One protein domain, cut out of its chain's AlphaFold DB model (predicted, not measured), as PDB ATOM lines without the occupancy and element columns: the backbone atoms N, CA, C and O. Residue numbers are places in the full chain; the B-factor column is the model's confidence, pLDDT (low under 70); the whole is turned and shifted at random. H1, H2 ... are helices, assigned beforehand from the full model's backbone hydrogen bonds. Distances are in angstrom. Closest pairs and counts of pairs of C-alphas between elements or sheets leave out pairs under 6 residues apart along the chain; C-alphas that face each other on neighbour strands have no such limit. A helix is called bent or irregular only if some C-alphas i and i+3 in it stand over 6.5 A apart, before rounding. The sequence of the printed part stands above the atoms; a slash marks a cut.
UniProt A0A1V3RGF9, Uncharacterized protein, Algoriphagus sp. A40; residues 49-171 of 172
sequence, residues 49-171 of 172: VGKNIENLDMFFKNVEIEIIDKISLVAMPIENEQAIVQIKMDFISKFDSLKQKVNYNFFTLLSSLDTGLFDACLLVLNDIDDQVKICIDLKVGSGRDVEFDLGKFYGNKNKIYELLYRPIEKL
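What this domain is: This is residues 49 to 171 of the 172 residues of an uncharacterized protein of Algoriphagus sp. A40 (UniProt A0A1V3RGF9). Four long helices stand side by side as an up-and-down bundle, each running against the one before it, and make a rod; H1, H2, H3 and H4 follow one another round its axis, with H2 and H4 on opposite sides. H4 covers one half of the rod's length, beside the first part of H1 and of H3. The printed part has 123 residues, with four named helices and no named strand: all helix. It is only just compact, close to loose, with a radius of gyration of the C-alphas of 16.1 A and spans of 58 by 25 by 20 A.

How they stand to each other: Begin with the longest helix, H2, residues 81 to 113, which has a kink of 46 degrees near residue 106. With residues 91 to 106 alone it touches H1, residues 49 to 72, closest at C-alphas 52 and 106, 5.7 A, at a shallow tilt of 5 degrees, opposite ways. H2 and H3, residues 115 to 142, form a hairpin, closest at C-alphas 111 and 118, 5.4 A. H3 touches H4, residues 150 to 169, closest at C-alphas 121 and 160, 5.7 A. H1 touches H4 at C-alphas 49 and 164, 6.2 A, their closest; H2 and H4 are apart. Every O i to N i+4 pair is within hydrogen-bond range in H3, against 18 of 20 in H1, 25 of 29 in H2 and 14 of 16 in H4.

Where its parts are: Find C-alpha 81 at (103.524, 129.635, 180.572); from there H2 runs 46.2 A. H3 measures 38.8 A, H1 32.5 A and H4 27.9 A, ending at C-alpha 169, (145.201, 133.103, 150.964). H4 is irregular: C-alphas 164 and 167 are 7.1 A apart.

The domain as a whole: The farthest C-alphas, of Glu 79 and Leu 171, are 58.2 A apart. The printed part has no cut and no long link. Confidence is under 70 at residues 75 to 79, 104 to 112, 143 and 170 to 171.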
ATOM      1  N   VAL A  49     140.703 142.479 159.118       80.75
ATOM      2  CA  VAL A  49     140.824 141.291 159.980       80.75
ATOM      3  C   VAL A  49     140.969 141.654 161.460       80.75
ATOM      4  O   VAL A  49     140.154 141.216 162.265       80.75
ATOM      5  N   GLY A  50     141.942 142.491 161.830       74.81
ATOM      6  CA  GLY A  50     142.253 142.795 163.233       74.81
ATOM      7  C   GLY A  50     141.066 143.367 164.013       74.81
ATOM      8  O   GLY A  50     140.702 142.841 165.061       74.81
ATOM      9  N   LYS A  51     140.394 144.387 163.462       75.56
ATOM     10  CA  LYS A  51     139.194 144.981 164.086       75.56
ATOM     11  C   LYS A  51     138.030 143.998 164.188       75.56
ATOM     12  O   LYS A  51     137.241 144.046 165.128       75.56
ATOM     13  N   ASN A  52     137.898 143.130 163.195       75.56
ATOM     14  CA  ASN A  52     136.803 142.179 163.107       75.56
ATOM     15  C   ASN A  52     136.989 140.994 164.059       75.56
ATOM     16  O   ASN A  52     136.011 140.552 164.656       75.56
ATOM     17  N   ILE A  53     138.225 140.535 164.266       84.56
ATOM     18  CA  ILE A  53     138.548 139.500 165.253       84.56
ATOM     19  C   ILE A  53     138.200 139.969 166.664       84.56
ATOM     20  O   ILE A  53     137.488 139.252 167.358       84.56
ATOM     21  N   GLU A  54     138.611 141.178 167.056       82.31
ATOM     22  CA  GLU A  54     138.334 141.718 168.395       82.31
ATOM     23  C   GLU A  54     136.823 141.830 168.671       82.31
ATOM     24  O   GLU A  54     136.330 141.422 169.725       82.31
ATOM     25  N   ASN A  55     136.060 142.324 167.691       82.44
ATOM     26  CA  ASN A  55     134.604 142.416 167.793       82.44
ATOM     27  C   ASN A  55     133.937 141.038 167.895       82.44
ATOM     28  O   ASN A  55     133.001 140.868 168.680       82.44
ATOM     29  N   LEU A  56     134.410 140.057 167.121       87.75
ATOM     30  CA  LEU A  56     133.924 138.682 167.206       87.75
ATOM     31  C   LEU A  56     134.277 138.061 168.557       87.75
ATOM     32  O   LEU A  56     133.408 137.471 169.186       87.75
ATOM     33  N   ASP A  57     135.506 138.225 169.042       89.50
ATOM     34  CA  ASP A  57     135.931 137.722 170.349       89.50
ATOM     35  C   ASP A  57     135.021 138.228 171.469       89.50
ATOM     36  O   ASP A  57     134.533 137.438 172.282       89.50
ATOM     37  N   MET A  58     134.728 139.531 171.474       89.81
ATOM     38  CA  MET A  58     133.777 140.114 172.418       89.81
ATOM     39  C   MET A  58     132.370 139.546 172.248       89.81
ATOM     40  O   MET A  58     131.706 139.269 173.243       89.81
ATOM     41  N   PHE A  59     131.897 139.356 171.016       90.81
ATOM     42  CA  PHE A  59     130.588 138.759 170.759       90.81
ATOM     43  C   PHE A  59     130.477 137.340 171.311       90.81
ATOM     44  O   PHE A  59     129.558 137.070 172.080       90.81
ATOM     45  N   PHE A  60     131.423 136.460 170.974       91.50
ATOM     46  CA  PHE A  60     131.421 135.072 171.437       91.50
ATOM     47  C   PHE A  60     131.471 135.005 172.967       91.50
ATOM     48  O   PHE A  60     130.671 134.293 173.571       91.50
ATOM     49  N   LYS A  61     132.323 135.824 173.594       92.31
ATOM     50  CA  LYS A  61     132.413 135.927 175.055       92.31
ATOM     51  C   LYS A  61     131.118 136.438 175.696       92.31
ATOM     52  O   LYS A  61     130.691 135.925 176.724       92.31
ATOM     53  N   ASN A  62     130.481 137.449 175.109       92.12
ATOM     54  CA  ASN A  62     129.239 138.000 175.652       92.12
ATOM     55  C   ASN A  62     128.071 137.022 175.494       92.12
ATOM     56  O   ASN A  62     127.247 136.928 176.392       92.12
ATOM     57  N   VAL A  63     127.996 136.276 174.390       90.12
ATOM     58  CA  VAL A  63     126.977 135.229 174.217       90.12
ATOM     59  C   VAL A  63     127.173 134.107 175.240       90.12
ATOM     60  O   VAL A  63     126.198 133.672 175.849       90.12
ATOM     61  N   GLU A  64     128.413 133.684 175.488       90.38
ATOM     62  CA  GLU A  64     128.732 132.706 176.534       90.38
ATOM     63  C   GLU A  64     128.250 133.176 177.911       90.38
ATOM     64  O   GLU A  64     127.384 132.546 178.514       90.38
ATOM     65  N   ILE A  65     128.690 134.355 178.352       88.56
ATOM     66  CA  ILE A  65     128.392 134.865 179.698       88.56
ATOM     67  C   ILE A  65     126.921 135.278 179.859       88.56
ATOM     68  O   ILE A  65     126.295 135.056 180.898       88.56
ATOM     69  N   GLU A  66     126.350 135.972 178.875       88.38
ATOM     70  CA  GLU A  66     125.027 136.580 179.024       88.38
ATOM     71  C   GLU A  66     123.878 135.647 178.668       88.38
ATOM     72  O   GLU A  66     122.743 135.922 179.073       88.38
ATOM     73  N   ILE A  67     124.151 134.573 177.929       87.12
ATOM     74  CA  ILE A  67     123.117 133.673 177.425       87.12
ATOM     75  C   ILE A  67     123.402 132.248 177.863       87.12
ATOM     76  O   ILE A  67     122.577 131.700 178.585       87.12
ATOM     77  N   ILE A  68     124.540 131.663 177.490       86.06
ATOM     78  CA  ILE A  68     124.822 130.239 177.747       86.06
ATOM     79  C   ILE A  68     124.934 129.962 179.253       86.06
ATOM     80  O   ILE A  68     124.247 129.088 179.789       86.06
ATOM     81  N   ASP A  69     125.708 130.764 179.976       87.12
ATOM     82  CA  ASP A  69     125.855 130.608 181.422       87.12
ATOM     83  C   ASP A  69     124.523 130.876 182.125       87.12
ATOM     84  O   ASP A  69     124.051 130.080 182.936       87.12
ATOM     85  N   LYS A  70     123.844 131.969 181.767       85.19
ATOM     86  CA  LYS A  70     122.576 132.342 182.410       85.19
ATOM     87  C   LYS A  70     121.450 131.360 182.126       85.19
ATOM     88  O   LYS A  70     120.616 131.158 183.003       85.19
ATOM     89  N   ILE A  71     121.409 130.753 180.942       84.56
ATOM     90  CA  ILE A  71     120.379 129.772 180.615       84.56
ATOM     91  C   ILE A  71     120.612 128.442 181.322       84.56
ATOM     92  O   ILE A  71     119.652 127.792 181.731       84.56
ATOM     93  N   SER A  72     121.875 128.065 181.537       79.19
ATOM     94  CA  SER A  72     122.214 126.875 182.319       79.19
ATOM     95  C   SER A  72     121.761 126.986 183.782       79.19
ATOM     96  O   SER A  72     121.374 125.981 184.376       79.19
ATOM     97  N   LEU A  73     121.718 128.211 184.324       80.56
ATOM     98  CA  LEU A  73     121.277 128.527 185.688       80.56
ATOM     99  C   LEU A  73     119.751 128.601 185.859       80.56
ATOM    100  O   LEU A  73     119.273 128.758 186.985       80.56
ATOM    101  N   VAL A  74     118.968 128.513 184.779       81.19
ATOM    102  CA  VAL A  74     117.502 128.523 184.876       81.19
ATOM    103  C   VAL A  74     117.038 127.228 185.543       81.19
ATOM    104  O   VAL A  74     117.109 126.146 184.959       81.19
ATOM    105  N   ALA A  75     116.558 127.349 186.783       66.25
ATOM    106  CA  ALA A  75     115.988 126.242 187.540       66.25
ATOM    107  C   ALA A  75     114.655 125.787 186.927       66.25
ATOM    108  O   ALA A  75     113.842 126.606 186.497       66.25
ATOM    109  N   MET A  76     114.431 124.473 186.908       68.06
ATOM    110  CA  MET A  76     113.253 123.847 186.302       68.06
ATOM    111  C   MET A  76     112.514 122.944 187.292       68.06
ATOM    112  O   MET A  76     113.164 122.392 188.183       68.06
ATOM    113  N   PRO A  77     111.191 122.743 187.122       65.00
ATOM    114  CA  PRO A  77     110.325 123.284 186.063       65.00
ATOM    115  C   PRO A  77     109.696 124.648 186.405       65.00
ATOM    116  O   PRO A  77     109.410 124.951 187.560       65.00
ATOM    117  N   ILE A  78     109.441 125.460 185.374       68.94
ATOM    118  CA  ILE A  78     108.641 126.688 185.475       68.94
ATOM    119  C   ILE A  78     107.201 126.322 185.102       68.94
ATOM    120  O   ILE A  78     106.945 125.930 183.971       68.94
ATOM    121  N   GLU A  79     106.253 126.437 186.033       69.88
ATOM    122  CA  GLU A  79     104.850 126.043 185.795       69.88
ATOM    123  C   GLU A  79     104.026 127.113 185.053       69.88
ATOM    124  O   GLU A  79     102.956 126.831 184.522       69.88
ATOM    125  N   ASN A  80     104.512 128.356 185.010       82.06
ATOM    126  CA  ASN A  80     103.799 129.482 184.414       82.06
ATOM    127  C   ASN A  80     104.219 129.705 182.951       82.06
ATOM    128  O   ASN A  80     105.321 130.191 182.682       82.06
ATOM    129  N   GLU A  81     103.309 129.431 182.013       81.31
ATOM    130  CA  GLU A  81     103.524 129.635 180.572       81.31
ATOM    131  C   GLU A  81     103.899 131.081 180.208       81.31
ATOM    132  O   GLU A  81     104.767 131.296 179.362       81.31
ATOM    133  N   GLN A  82     103.316 132.091 180.865       83.81
ATOM    134  CA  GLN A  82     103.666 133.495 180.607       83.81
ATOM    135  C   GLN A  82     105.103 133.803 181.041       83.81
ATOM    136  O   GLN A  82     105.817 134.525 180.347       83.81
ATOM    137  N   ALA A  83     105.551 133.219 182.157       83.00
ATOM    138  CA  ALA A  83     106.926 133.372 182.623       83.00
ATOM    139  C   ALA A  83     107.923 132.704 181.663       83.00
ATOM    140  O   ALA A  83     108.963 133.290 181.364       83.00
ATOM    141  N   ILE A  84     107.585 131.527 181.123       82.44
ATOM    142  CA  ILE A  84     108.377 130.848 180.084       82.44
ATOM    143  C   ILE A  84     108.540 131.759 178.866       82.44
ATOM    144  O   ILE A  84     109.661 131.982 178.409       82.44
ATOM    145  N   VAL A  85     107.439 132.311 178.350       86.19
ATOM    146  CA  VAL A  85     107.469 133.195 177.175       86.19
ATOM    147  C   VAL A  85     108.335 134.430 177.434       86.19
ATOM    148  O   VAL A  85     109.173 134.765 176.596       86.19
ATOM    149  N   GLN A  86     108.191 135.064 178.600       86.75
ATOM    150  CA  GLN A  86     108.959 136.255 178.960       86.75
ATOM    151  C   GLN A  86     110.468 135.968 179.013       86.75
ATOM    152  O   GLN A  86     111.255 136.687 178.403       86.75
ATOM    153  N   ILE A  87     110.873 134.879 179.673       85.38
ATOM    154  CA  ILE A  87     112.285 134.485 179.785       85.38
ATOM    155  C   ILE A  87     112.881 134.205 178.401       85.38
ATOM    156  O   ILE A  87     113.993 134.644 178.105       85.38
ATOM    157  N   LYS A  88     112.141 133.514 177.524       86.69
ATOM    158  CA  LYS A  88     112.582 133.267 176.144       86.69
ATOM    159  C   LYS A  88     112.789 134.572 175.376       86.69
ATOM    160  O   LYS A  88     113.836 134.744 174.754       86.69
ATOM    161  N   MET A  89     111.824 135.492 175.435       88.06
ATOM    162  CA  MET A  89     111.932 136.796 174.771       88.06
ATOM    163  C   MET A  89     113.125 137.605 175.288       88.06
ATOM    164  O   MET A  89     113.834 138.226 174.494       88.06
ATOM    165  N   ASP A  90     113.399 137.563 176.590       89.44
ATOM    166  CA  ASP A  90     114.537 138.262 177.187       89.44
ATOM    167  C   ASP A  90     115.881 137.713 176.683       89.44
ATOM    168  O   ASP A  90     116.799 138.485 176.404       89.44
ATOM    169  N   PHE A  91     116.021 136.392 176.532       88.56
ATOM    170  CA  PHE A  91     117.244 135.800 175.977       88.56
ATOM    171  C   PHE A  91     117.399 136.067 174.478       88.56
ATOM    172  O   PHE A  91     118.485 136.447 174.041       88.56
ATOM    173  N   ILE A  92     116.322 135.925 173.702       88.94
ATOM    174  CA  ILE A  92     116.338 136.180 172.255       88.94
ATOM    175  C   ILE A  92     116.672 137.648 171.976       88.94
ATOM    176  O   ILE A  92     117.568 137.935 171.190       88.94
ATOM    177  N   SER A  93     116.032 138.587 172.676       88.19
ATOM    178  CA  SER A  93     116.294 140.020 172.495       88.19
ATOM    179  C   SER A  93     117.727 140.418 172.870       88.19
ATOM    180  O   SER A  93     118.336 141.251 172.193       88.19
ATOM    181  N   LYS A  94     118.309 139.799 173.906       90.56
ATOM    182  CA  LYS A  94     119.732 139.971 174.238       90.56
ATOM    183  C   LYS A  94     120.636 139.444 173.132       90.56
ATOM    184  O   LYS A  94     121.564 140.152 172.740       90.56
ATOM    185  N   PHE A  95     120.358 138.249 172.609       90.31
ATOM    186  CA  PHE A  95     121.117 137.691 171.492       90.31
ATOM    187  C   PHE A  95     121.064 138.609 170.266       90.31
ATOM    188  O   PHE A  95     122.107 138.970 169.720       90.31
ATOM    189  N   ASP A  96     119.869 139.062 169.888       89.81
ATOM    190  CA  ASP A  96     119.668 139.961 168.751       89.81
ATOM    191  C   ASP A  96     120.418 141.286 168.931       89.81
ATOM    192  O   ASP A  96     121.039 141.781 167.991       89.81
ATOM    193  N   SER A  97     120.441 141.840 170.147       89.69
ATOM    194  CA  SER A  97     121.216 143.044 170.473       89.69
ATOM    195  C   SER A  97     122.725 142.829 170.302       89.69
ATOM    196  O   SER A  97     123.413 143.662 169.704       89.69
ATOM    197  N   LEU A  98     123.258 141.694 170.771       88.94
ATOM    198  CA  LEU A  98     124.667 141.334 170.582       88.94
ATOM    199  C   LEU A  98     124.999 141.137 169.095       88.94
ATOM    200  O   LEU A  98     126.000 141.674 168.613       88.94
ATOM    201  N   LYS A  99     124.130 140.445 168.351       87.69
ATOM    202  CA  LYS A  99     124.261 140.225 166.904       87.69
ATOM    203  C   LYS A  99     124.228 141.542 166.128       87.69
ATOM    204  O   LYS A  99     125.055 141.750 165.245       87.69
ATOM    205  N   GLN A 100     123.337 142.472 166.476       85.50
ATOM    206  CA  GLN A 100     123.270 143.792 165.842       85.50
ATOM    207  C   GLN A 100     124.538 144.621 166.064       85.50
ATOM    208  O   GLN A 100     125.003 145.265 165.124       85.50
ATOM    209  N   LYS A 101     125.128 144.588 167.268       82.44
ATOM    210  CA  LYS A 101     126.398 145.284 167.549       82.44
ATOM    211  C   LYS A 101     127.531 144.777 166.663       82.44
ATOM    212  O   LYS A 101     128.297 145.584 166.139       82.44
ATOM    213  N   VAL A 102     127.607 143.459 166.464       81.00
ATOM    214  CA  VAL A 102     128.545 142.873 165.501       81.00
ATOM    215  C   VAL A 102     128.189 143.345 164.106       81.00
ATOM    216  O   VAL A 102     129.031 143.958 163.471       81.00
ATOM    217  N   ASN A 103     126.949 143.179 163.649       76.81
ATOM    218  CA  ASN A 103     126.566 143.538 162.284       76.81
ATOM    219  C   ASN A 103     126.880 145.000 161.932       76.81
ATOM    220  O   ASN A 103     127.408 145.272 160.857       76.81
ATOM    221  N   TYR A 104     126.620 145.939 162.840       69.50
ATOM    222  CA  TYR A 104     126.878 147.358 162.607       69.50
ATOM    223  C   TYR A 104     128.379 147.667 162.453       69.50
ATOM    224  O   TYR A 104     128.781 148.371 161.522       69.50
ATOM    225  N   ASN A 105     129.215 147.096 163.327       65.19
ATOM    226  CA  ASN A 105     130.656 147.363 163.363       65.19
ATOM    227  C   ASN A 105     131.460 146.519 162.359       65.19
ATOM    228  O   ASN A 105     132.445 146.992 161.797       65.19
ATOM    229  N   PHE A 106     131.047 145.272 162.153       66.00
ATOM    230  CA  PHE A 106     131.769 144.232 161.422       66.00
ATOM    231  C   PHE A 106     131.423 144.237 159.934       66.00
ATOM    232  O   PHE A 106     132.295 144.210 159.064       66.00
ATOM    233  N   PHE A 107     130.130 144.313 159.614       63.97
ATOM    234  CA  PHE A 107     129.677 144.050 158.258       63.97
ATOM    235  C   PHE A 107     129.608 145.265 157.346       63.97
ATOM    236  O   PHE A 107     129.630 145.094 156.131       63.97
ATOM    237  N   THR A 108     129.582 146.486 157.873       63.56
ATOM    238  CA  THR A 108     129.557 147.687 157.023       63.56
ATOM    239  C   THR A 108     130.821 147.790 156.158       63.56
ATOM    240  O   THR A 108     130.746 148.075 154.968       63.56
ATOM    241  N   LEU A 109     131.988 147.479 156.731       65.12
ATOM    242  CA  LEU A 109     133.258 147.448 155.998       65.12
ATOM    243  C   LEU A 109     133.356 146.213 155.093       65.12
ATOM    244  O   LEU A 109     133.700 146.343 153.921       65.12
ATOM    245  N   LEU A 110     132.997 145.032 155.606       69.06
ATOM    246  CA  LEU A 110     133.083 143.772 154.862       69.06
ATOM    247  C   LEU A 110     132.154 143.746 153.635       69.06
ATOM    248  O   LEU A 110     132.595 143.390 152.548       69.06
ATOM    249  N   SER A 111     130.902 144.194 153.785       65.69
ATOM    250  CA  SER A 111     129.904 144.235 152.702       65.69
ATOM    251  C   SER A 111     130.291 145.177 151.563       65.69
ATOM    252  O   SER A 111     129.960 144.909 150.411       65.69
ATOM    253  N   SER A 112     131.027 146.252 151.862       67.12
ATOM    254  CA  SER A 112     131.549 147.164 150.839       67.12
ATOM    255  C   SER A 112     132.738 146.594 150.056       67.12
ATOM    256  O   SER A 112     133.037 147.081 148.967       67.12
ATOM    257  N   LEU A 113     133.416 145.580 150.605       70.44
ATOM    258  CA  LEU A 113     134.620 144.984 150.026       70.44
ATOM    259  C   LEU A 113     134.320 143.693 149.266       70.44
ATOM    260  O   LEU A 113     134.792 143.523 148.145       70.44
ATOM    261  N   ASP A 114     133.559 142.788 149.879       75.56
ATOM    262  CA  ASP A 114     133.209 141.490 149.311       75.56
ATOM    263  C   ASP A 114     131.857 141.033 149.877       75.56
ATOM    264  O   ASP A 114     131.743 140.575 151.019       75.56
ATOM    265  N   THR A 115     130.812 141.164 149.056       78.81
ATOM    266  CA  THR A 115     129.453 140.739 149.411       78.81
ATOM    267  C   THR A 115     129.358 139.230 149.625       78.81
ATOM    268  O   THR A 115     128.636 138.793 150.515       78.81
ATOM    269  N   GLY A 116     130.132 138.428 148.887       83.69
ATOM    270  CA  GLY A 116     130.145 136.975 149.046       83.69
ATOM    271  C   GLY A 116     130.777 136.539 150.366       83.69
ATOM    272  O   GLY A 116     130.301 135.602 151.009       83.69
ATOM    273  N   LEU A 117     131.822 137.240 150.809       82.81
ATOM    274  CA  LEU A 117     132.415 137.036 152.130       82.81
ATOM    275  C   LEU A 117     131.451 137.448 153.251       82.81
ATOM    276  O   LEU A 117     131.311 136.729 154.242       82.81
ATOM    277  N   PHE A 118     130.769 138.583 153.083       83.62
ATOM    278  CA  PHE A 118     129.719 139.036 153.995       83.62
ATOM    279  C   PHE A 118     128.614 137.983 154.153       83.62
ATOM    280  O   PHE A 118     128.334 137.570 155.282       83.62
ATOM    281  N   ASP A 119     128.060 137.484 153.047       86.19
ATOM    282  CA  ASP A 119     126.988 136.485 153.065       86.19
ATOM    283  C   ASP A 119     127.441 135.186 153.747       86.19
ATOM    284  O   ASP A 119     126.714 134.618 154.563       86.19
ATOM    285  N   ALA A 120     128.674 134.739 153.482       88.62
ATOM    286  CA  ALA A 120     129.235 133.542 154.104       88.62
ATOM    287  C   ALA A 120     129.356 133.675 155.631       88.62
ATOM    288  O   ALA A 120     128.961 132.771 156.368       88.62
ATOM    289  N   CYS A 121     129.861 134.807 156.120       87.19
ATOM    290  CA  CYS A 121     129.943 135.083 157.554       87.19
ATOM    291  C   CYS A 121     128.549 135.183 158.194       87.19
ATOM    292  O   CYS A 121     128.335 134.691 159.303       87.19
ATOM    293  N   LEU A 122     127.583 135.785 157.494       87.25
ATOM    294  CA  LEU A 122     126.212 135.933 157.975       87.25
ATOM    295  C   LEU A 122     125.496 134.581 158.099       87.25
ATOM    296  O   LEU A 122     124.770 134.362 159.068       87.25
ATOM    297  N   LEU A 123     125.754 133.646 157.182       90.12
ATOM    298  CA  LEU A 123     125.266 132.269 157.289       90.12
ATOM    299  C   LEU A 123     125.774 131.578 158.562       90.12
ATOM    300  O   LEU A 123     124.989 130.934 159.255       90.12
ATOM    301  N   VAL A 124     127.055 131.745 158.907       90.69
ATOM    302  CA  VAL A 124     127.613 131.159 160.139       90.69
ATOM    303  C   VAL A 124     126.991 131.790 161.388       90.69
ATOM    304  O   VAL A 124     126.656 131.077 162.333       90.69
ATOM    305  N   LEU A 125     126.773 133.109 161.394       88.75
ATOM    306  CA  LEU A 125     126.088 133.789 162.500       88.75
ATOM    307  C   LEU A 125     124.626 133.352 162.655       88.75
ATOM    308  O   LEU A 125     124.126 133.298 163.775       88.75
ATOM    309  N   ASN A 126     123.938 133.031 161.558       89.31
ATOM    310  CA  ASN A 126     122.578 132.498 161.614       89.31
ATOM    311  C   ASN A 126     122.541 131.059 162.157       89.31
ATOM    312  O   ASN A 126     121.660 130.753 162.947       89.31
ATOM    313  N   ASP A 127     123.523 130.207 161.841       90.94
ATOM    314  CA  ASP A 127     123.619 128.873 162.465       90.94
ATOM    315  C   ASP A 127     123.862 128.966 163.985       90.94
ATOM    316  O   ASP A 127     123.366 128.141 164.749       90.94
ATOM    317  N   ILE A 128     124.589 129.986 164.453       90.06
ATOM    318  CA  ILE A 128     124.737 130.259 165.893       90.06
ATOM    319  C   ILE A 128     123.403 130.702 166.508       90.06
ATOM    320  O   ILE A 128     123.034 130.228 167.581       90.06
ATOM    321  N   ASP A 129     122.681 131.598 165.837       89.81
ATOM    322  CA  ASP A 129     121.363 132.082 166.263       89.81
ATOM    323  C   ASP A 129     120.368 130.925 166.447       89.81
ATOM    324  O   ASP A 129     119.742 130.784 167.500       89.81
ATOM    325  N   ASP A 130     120.306 130.028 165.463       90.69
ATOM    326  CA  ASP A 130     119.456 128.841 165.510       90.69
ATOM    327  C   ASP A 130     119.834 127.917 166.679       90.69
ATOM    328  O   ASP A 130     118.958 127.439 167.401       90.69
ATOM    329  N   GLN A 131     121.130 127.706 166.932       89.38
ATOM    330  CA  GLN A 131     121.599 126.902 168.069       89.38
ATOM    331  C   GLN A 131     121.179 127.492 169.415       89.38
ATOM    332  O   GLN A 131     120.707 126.763 170.293       89.38
ATOM    333  N   VAL A 132     121.327 128.807 169.581       87.56
ATOM    334  CA  VAL A 132     120.939 129.512 170.807       87.56
ATOM    335  C   VAL A 132     119.431 129.401 171.029       87.56
ATOM    336  O   VAL A 132     119.002 129.021 172.119       87.56
ATOM    337  N   LYS A 133     118.622 129.644 169.993       89.19
ATOM    338  CA  LYS A 133     117.156 129.529 170.056       89.19
ATOM    339  C   LYS A 133     116.696 128.117 170.406       89.19
ATOM    340  O   LYS A 133     115.873 127.956 171.305       89.19
ATOM    341  N   ILE A 134     117.277 127.094 169.777       89.00
ATOM    342  CA  ILE A 134     116.973 125.690 170.085       89.00
ATOM    343  C   ILE A 134     117.310 125.370 171.544       89.00
ATOM    344  O   ILE A 134     116.500 124.762 172.243       89.00
ATOM    345  N   CYS A 135     118.476 125.798 172.034       86.25
ATOM    346  CA  CYS A 135     118.856 125.581 173.429       86.25
ATOM    347  C   CYS A 135     117.872 126.256 174.395       86.25
ATOM    348  O   CYS A 135     117.459 125.646 175.383       86.25
ATOM    349  N   ILE A 136     117.446 127.486 174.085       86.50
ATOM    350  CA  ILE A 136     116.432 128.213 174.855       86.50
ATOM    351  C   ILE A 136     115.101 127.467 174.879       86.50
ATOM    352  O   ILE A 136     114.501 127.303 175.943       86.50
ATOM    353  N   ASP A 137     114.646 126.976 173.733       85.50
ATOM    354  CA  ASP A 137     113.382 126.256 173.632       85.50
ATOM    355  C   ASP A 137     113.395 124.921 174.377       85.50
ATOM    356  O   ASP A 137     112.403 124.562 175.020       85.50
ATOM    357  N   LEU A 138     114.511 124.195 174.328       84.81
ATOM    358  CA  LEU A 138     114.653 122.909 175.003       84.81
ATOM    359  C   LEU A 138     114.787 123.066 176.516       84.81
ATOM    360  O   LEU A 138     114.099 122.351 177.249       84.81
ATOM    361  N   LYS A 139     115.618 124.013 176.970       82.19
ATOM    362  CA  LYS A 139     115.799 124.299 178.392       82.19
ATOM    363  C   LYS A 139     114.527 124.948 178.935       82.19
ATOM    364  O   LYS A 139     113.717 124.274 179.548       82.19
ATOM    365  N   VAL A 140     114.257 126.207 178.606       81.44
ATOM    366  CA  VAL A 140     113.162 126.991 179.207       81.44
ATOM    367  C   VAL A 140     111.775 126.466 178.818       81.44
ATOM    368  O   VAL A 140     110.851 126.513 179.622       81.44
ATOM    369  N   GLY A 141     111.602 125.985 177.584       73.50
ATOM    370  CA  GLY A 141     110.289 125.572 177.079       73.50
ATOM    371  C   GLY A 141     109.896 124.127 177.376       73.50
ATOM    372  O   GLY A 141     108.713 123.861 177.550       73.50
ATOM    373  N   SER A 142     110.853 123.192 177.398       75.81
ATOM    374  CA  SER A 142     110.544 121.757 177.510       75.81
ATOM    375  C   SER A 142     110.905 121.136 178.856       75.81
ATOM    376  O   SER A 142     110.674 119.940 179.022       75.81
ATOM    377  N   GLY A 143     111.524 121.860 179.793       69.88
ATOM    378  CA  GLY A 143     111.943 121.215 181.039       69.88
ATOM    379  C   GLY A 143     113.183 120.327 180.888       69.88
ATOM    380  O   GLY A 143     113.574 119.666 181.847       69.88
ATOM    381  N   ARG A 144     113.804 120.272 179.698       74.31
ATOM    382  CA  ARG A 144     114.906 119.346 179.416       74.31
ATOM    383  C   ARG A 144     116.238 119.924 179.850       74.31
ATOM    384  O   ARG A 144     116.583 121.044 179.485       74.31
ATOM    385  N   ASP A 145     117.007 119.122 180.573       74.88
ATOM    386  CA  ASP A 145     118.388 119.446 180.890       74.88
ATOM    387  C   ASP A 145     119.262 119.220 179.651       74.88
ATOM    388  O   ASP A 145     119.698 118.106 179.366       74.88
ATOM    389  N   VAL A 146     119.405 120.269 178.841       77.12
ATOM    390  CA  VAL A 146     120.226 120.270 177.628       77.12
ATOM    391  C   VAL A 146     121.414 121.189 177.857       77.12
ATOM    392  O   VAL A 146     121.242 122.351 178.233       77.12
ATOM    393  N   GLU A 147     122.608 120.650 177.636       80.88
ATOM    394  CA  GLU A 147     123.851 121.409 177.632       80.88
ATOM    395  C   GLU A 147     124.056 122.047 176.255       80.88
ATOM    396  O   GLU A 147     123.772 121.438 175.218       80.88
ATOM    397  N   PHE A 148     124.511 123.296 176.239       84.62
ATOM    398  CA  PHE A 148     124.813 123.991 174.997       84.62
ATOM    399  C   PHE A 148     126.129 123.465 174.411       84.62
ATOM    400  O   PHE A 148     127.130 123.360 175.117       84.62
ATOM    401  N   ASP A 149     126.148 123.164 173.111       87.31
ATOM    402  CA  ASP A 149     127.342 122.647 172.436       87.31
ATOM    403  C   ASP A 149     128.379 123.761 172.209       87.31
ATOM    404  O   ASP A 149     128.453 124.394 171.149       87.31
ATOM    405  N   LEU A 150     129.209 123.991 173.230       86.81
ATOM    406  CA  LEU A 150     130.328 124.932 173.172       86.81
ATOM    407  C   LEU A 150     131.333 124.561 172.073       86.81
ATOM    408  O   LEU A 150     131.923 125.448 171.456       86.81
ATOM    409  N   GLY A 151     131.506 123.270 171.779       87.25
ATOM    410  CA  GLY A 151     132.403 122.806 170.723       87.25
ATOM    411  C   GLY A 151     131.959 123.304 169.350       87.25
ATOM    412  O   GLY A 151     132.755 123.887 168.609       87.25
ATOM    413  N   LYS A 152     130.672 123.150 169.025       88.69
ATOM    414  CA  LYS A 152     130.088 123.660 167.777       88.69
ATOM    415  C   LYS A 152     130.098 125.187 167.725       88.69
ATOM    416  O   LYS A 152     130.403 125.759 166.676       88.69
ATOM    417  N   PHE A 153     129.844 125.849 168.849       89.25
ATOM    418  CA  PHE A 153     129.871 127.306 168.962       89.25
ATOM    419  C   PHE A 153     131.255 127.903 168.676       89.25
ATOM    420  O   PHE A 153     131.395 128.759 167.798       89.25
ATOM    421  N   TYR A 154     132.302 127.391 169.325       88.62
ATOM    422  CA  TYR A 154     133.683 127.794 169.052       88.62
ATOM    423  C   TYR A 154     134.175 127.308 167.678       88.62
ATOM    424  O   TYR A 154     134.968 127.988 167.027       88.62
ATOM    425  N   GLY A 155     133.647 126.195 167.164       90.88
ATOM    426  CA  GLY A 155     133.859 125.784 165.776       90.88
ATOM    427  C   GLY A 155     133.333 126.817 164.773       90.88
ATOM    428  O   GLY A 155     134.007 127.134 163.794       90.88
ATOM    429  N   ASN A 156     132.161 127.403 165.030       91.06
ATOM    430  CA  ASN A 156     131.604 128.463 164.192       91.06
ATOM    431  C   ASN A 156     132.406 129.769 164.283       91.06
ATOM    432  O   ASN A 156     132.589 130.429 163.260       91.06
ATOM    433  N   LYS A 157     132.975 130.103 165.447       91.12
ATOM    434  CA  LYS A 157     133.958 131.195 165.577       91.12
ATOM    435  C   LYS A 157     135.136 131.010 164.617       91.12
ATOM    436  O   LYS A 157     135.452 131.917 163.850       91.12
ATOM    437  N   ASN A 158     135.732 129.818 164.613       90.75
ATOM    438  CA  ASN A 158     136.878 129.509 163.757       90.75
ATOM    439  C   ASN A 158     136.528 129.585 162.267       90.75
ATOM    440  O   ASN A 158     137.295 130.163 161.501       90.75
ATOM    441  N   LYS A 159     135.344 129.110 161.858       92.56
ATOM    442  CA  LYS A 159     134.875 129.255 160.468       92.56
ATOM    443  C   LYS A 159     134.812 130.716 160.026       92.56
ATOM    444  O   LYS A 159     135.174 131.026 158.897       92.56
ATOM    445  N   ILE A 160     134.354 131.621 160.895       89.75
ATOM    446  CA  ILE A 160     134.321 133.053 160.566       89.75
ATOM    447  C   ILE A 160     135.749 133.590 160.404       89.75
ATOM    448  O   ILE A 160     136.004 134.356 159.478       89.75
ATOM    449  N   TYR A 161     136.696 133.168 161.244       90.06
ATOM    450  CA  TYR A 161     138.101 133.551 161.081       90.06
ATOM    451  C   TYR A 161     138.689 133.052 159.764       90.06
ATOM    452  O   TYR A 161     139.234 133.855 159.014       90.06
ATOM    453  N   GLU A 162     138.515 131.775 159.429       89.75
ATOM    454  CA  GLU A 162     138.957 131.214 158.145       89.75
ATOM    455  C   GLU A 162     138.388 132.003 156.957       89.75
ATOM    456  O   GLU A 162     139.112 132.365 156.029       89.75
ATOM    457  N   LEU A 163     137.098 132.350 157.009       89.62
ATOM    458  CA  LEU A 163     136.467 133.190 155.993       89.62
ATOM    459  C   LEU A 163     137.143 134.563 155.891       89.62
ATOM    460  O   LEU A 163     137.438 135.007 154.782       89.62
ATOM    461  N   LEU A 164     137.428 135.220 157.017       86.06
ATOM    462  CA  LEU A 164     138.088 136.527 157.032       86.06
ATOM    463  C   LEU A 164     139.500 136.490 156.435       86.06
ATOM    464  O   LEU A 164     139.884 137.465 155.791       86.06
ATOM    465  N   TYR A 165     140.253 135.402 156.612       87.38
ATOM    466  CA  TYR A 165     141.611 135.258 156.070       87.38
ATOM    467  C   TYR A 165     141.652 134.810 154.599       87.38
ATOM    468  O   TYR A 165     142.607 135.136 153.892       87.38
ATOM    469  N   ARG A 166     140.601 134.156 154.090       85.31
ATOM    470  CA  ARG A 166     140.521 133.631 152.713       85.31
ATOM    471  C   ARG A 166     140.942 134.616 151.601       85.31
ATOM    472  O   ARG A 166     141.573 134.168 150.643       85.31
ATOM    473  N   PRO A 167     140.601 135.921 151.626       79.31
ATOM    474  CA  PRO A 167     141.030 136.844 150.571       79.31
ATOM    475  C   PRO A 167     142.546 137.043 150.497       79.31
ATOM    476  O   PRO A 167     143.050 137.372 149.429       79.31
ATOM    477  N   ILE A 168     143.264 136.828 151.603       78.62
ATOM    478  CA  ILE A 168     144.729 136.873 151.646       78.62
ATOM    479  C   ILE A 168     145.304 135.575 151.075       78.62
ATOM    480  O   ILE A 168     146.189 135.631 150.233       78.62
ATOM    481  N   GLU A 169     144.746 134.419 151.447       73.81
ATOM    482  CA  GLU A 169     145.201 133.103 150.964       73.81
ATOM    483  C   GLU A 169     145.087 132.938 149.441       73.81
ATOM    484  O   GLU A 169     145.815 132.160 148.841       73.81
ATOM    485  N   LYS A 170     144.170 133.669 148.795       68.56
ATOM    486  CA  LYS A 170     144.021 133.680 147.329       68.56
ATOM    487  C   LYS A 170     145.046 134.564 146.604       68.56
ATOM    488  O   LYS A 170     145.043 134.587 145.372       68.56
ATOM    489  N   LEU A 171     145.817 135.378 147.330       59.25
ATOM    490  CA  LEU A 171     146.800 136.306 146.758       59.25
ATOM    491  C   LEU A 171     148.213 135.716 146.676       59.25
ATOM    492  O   LEU A 171     149.012 136.261 145.893       59.25
TER     493      LEU A 171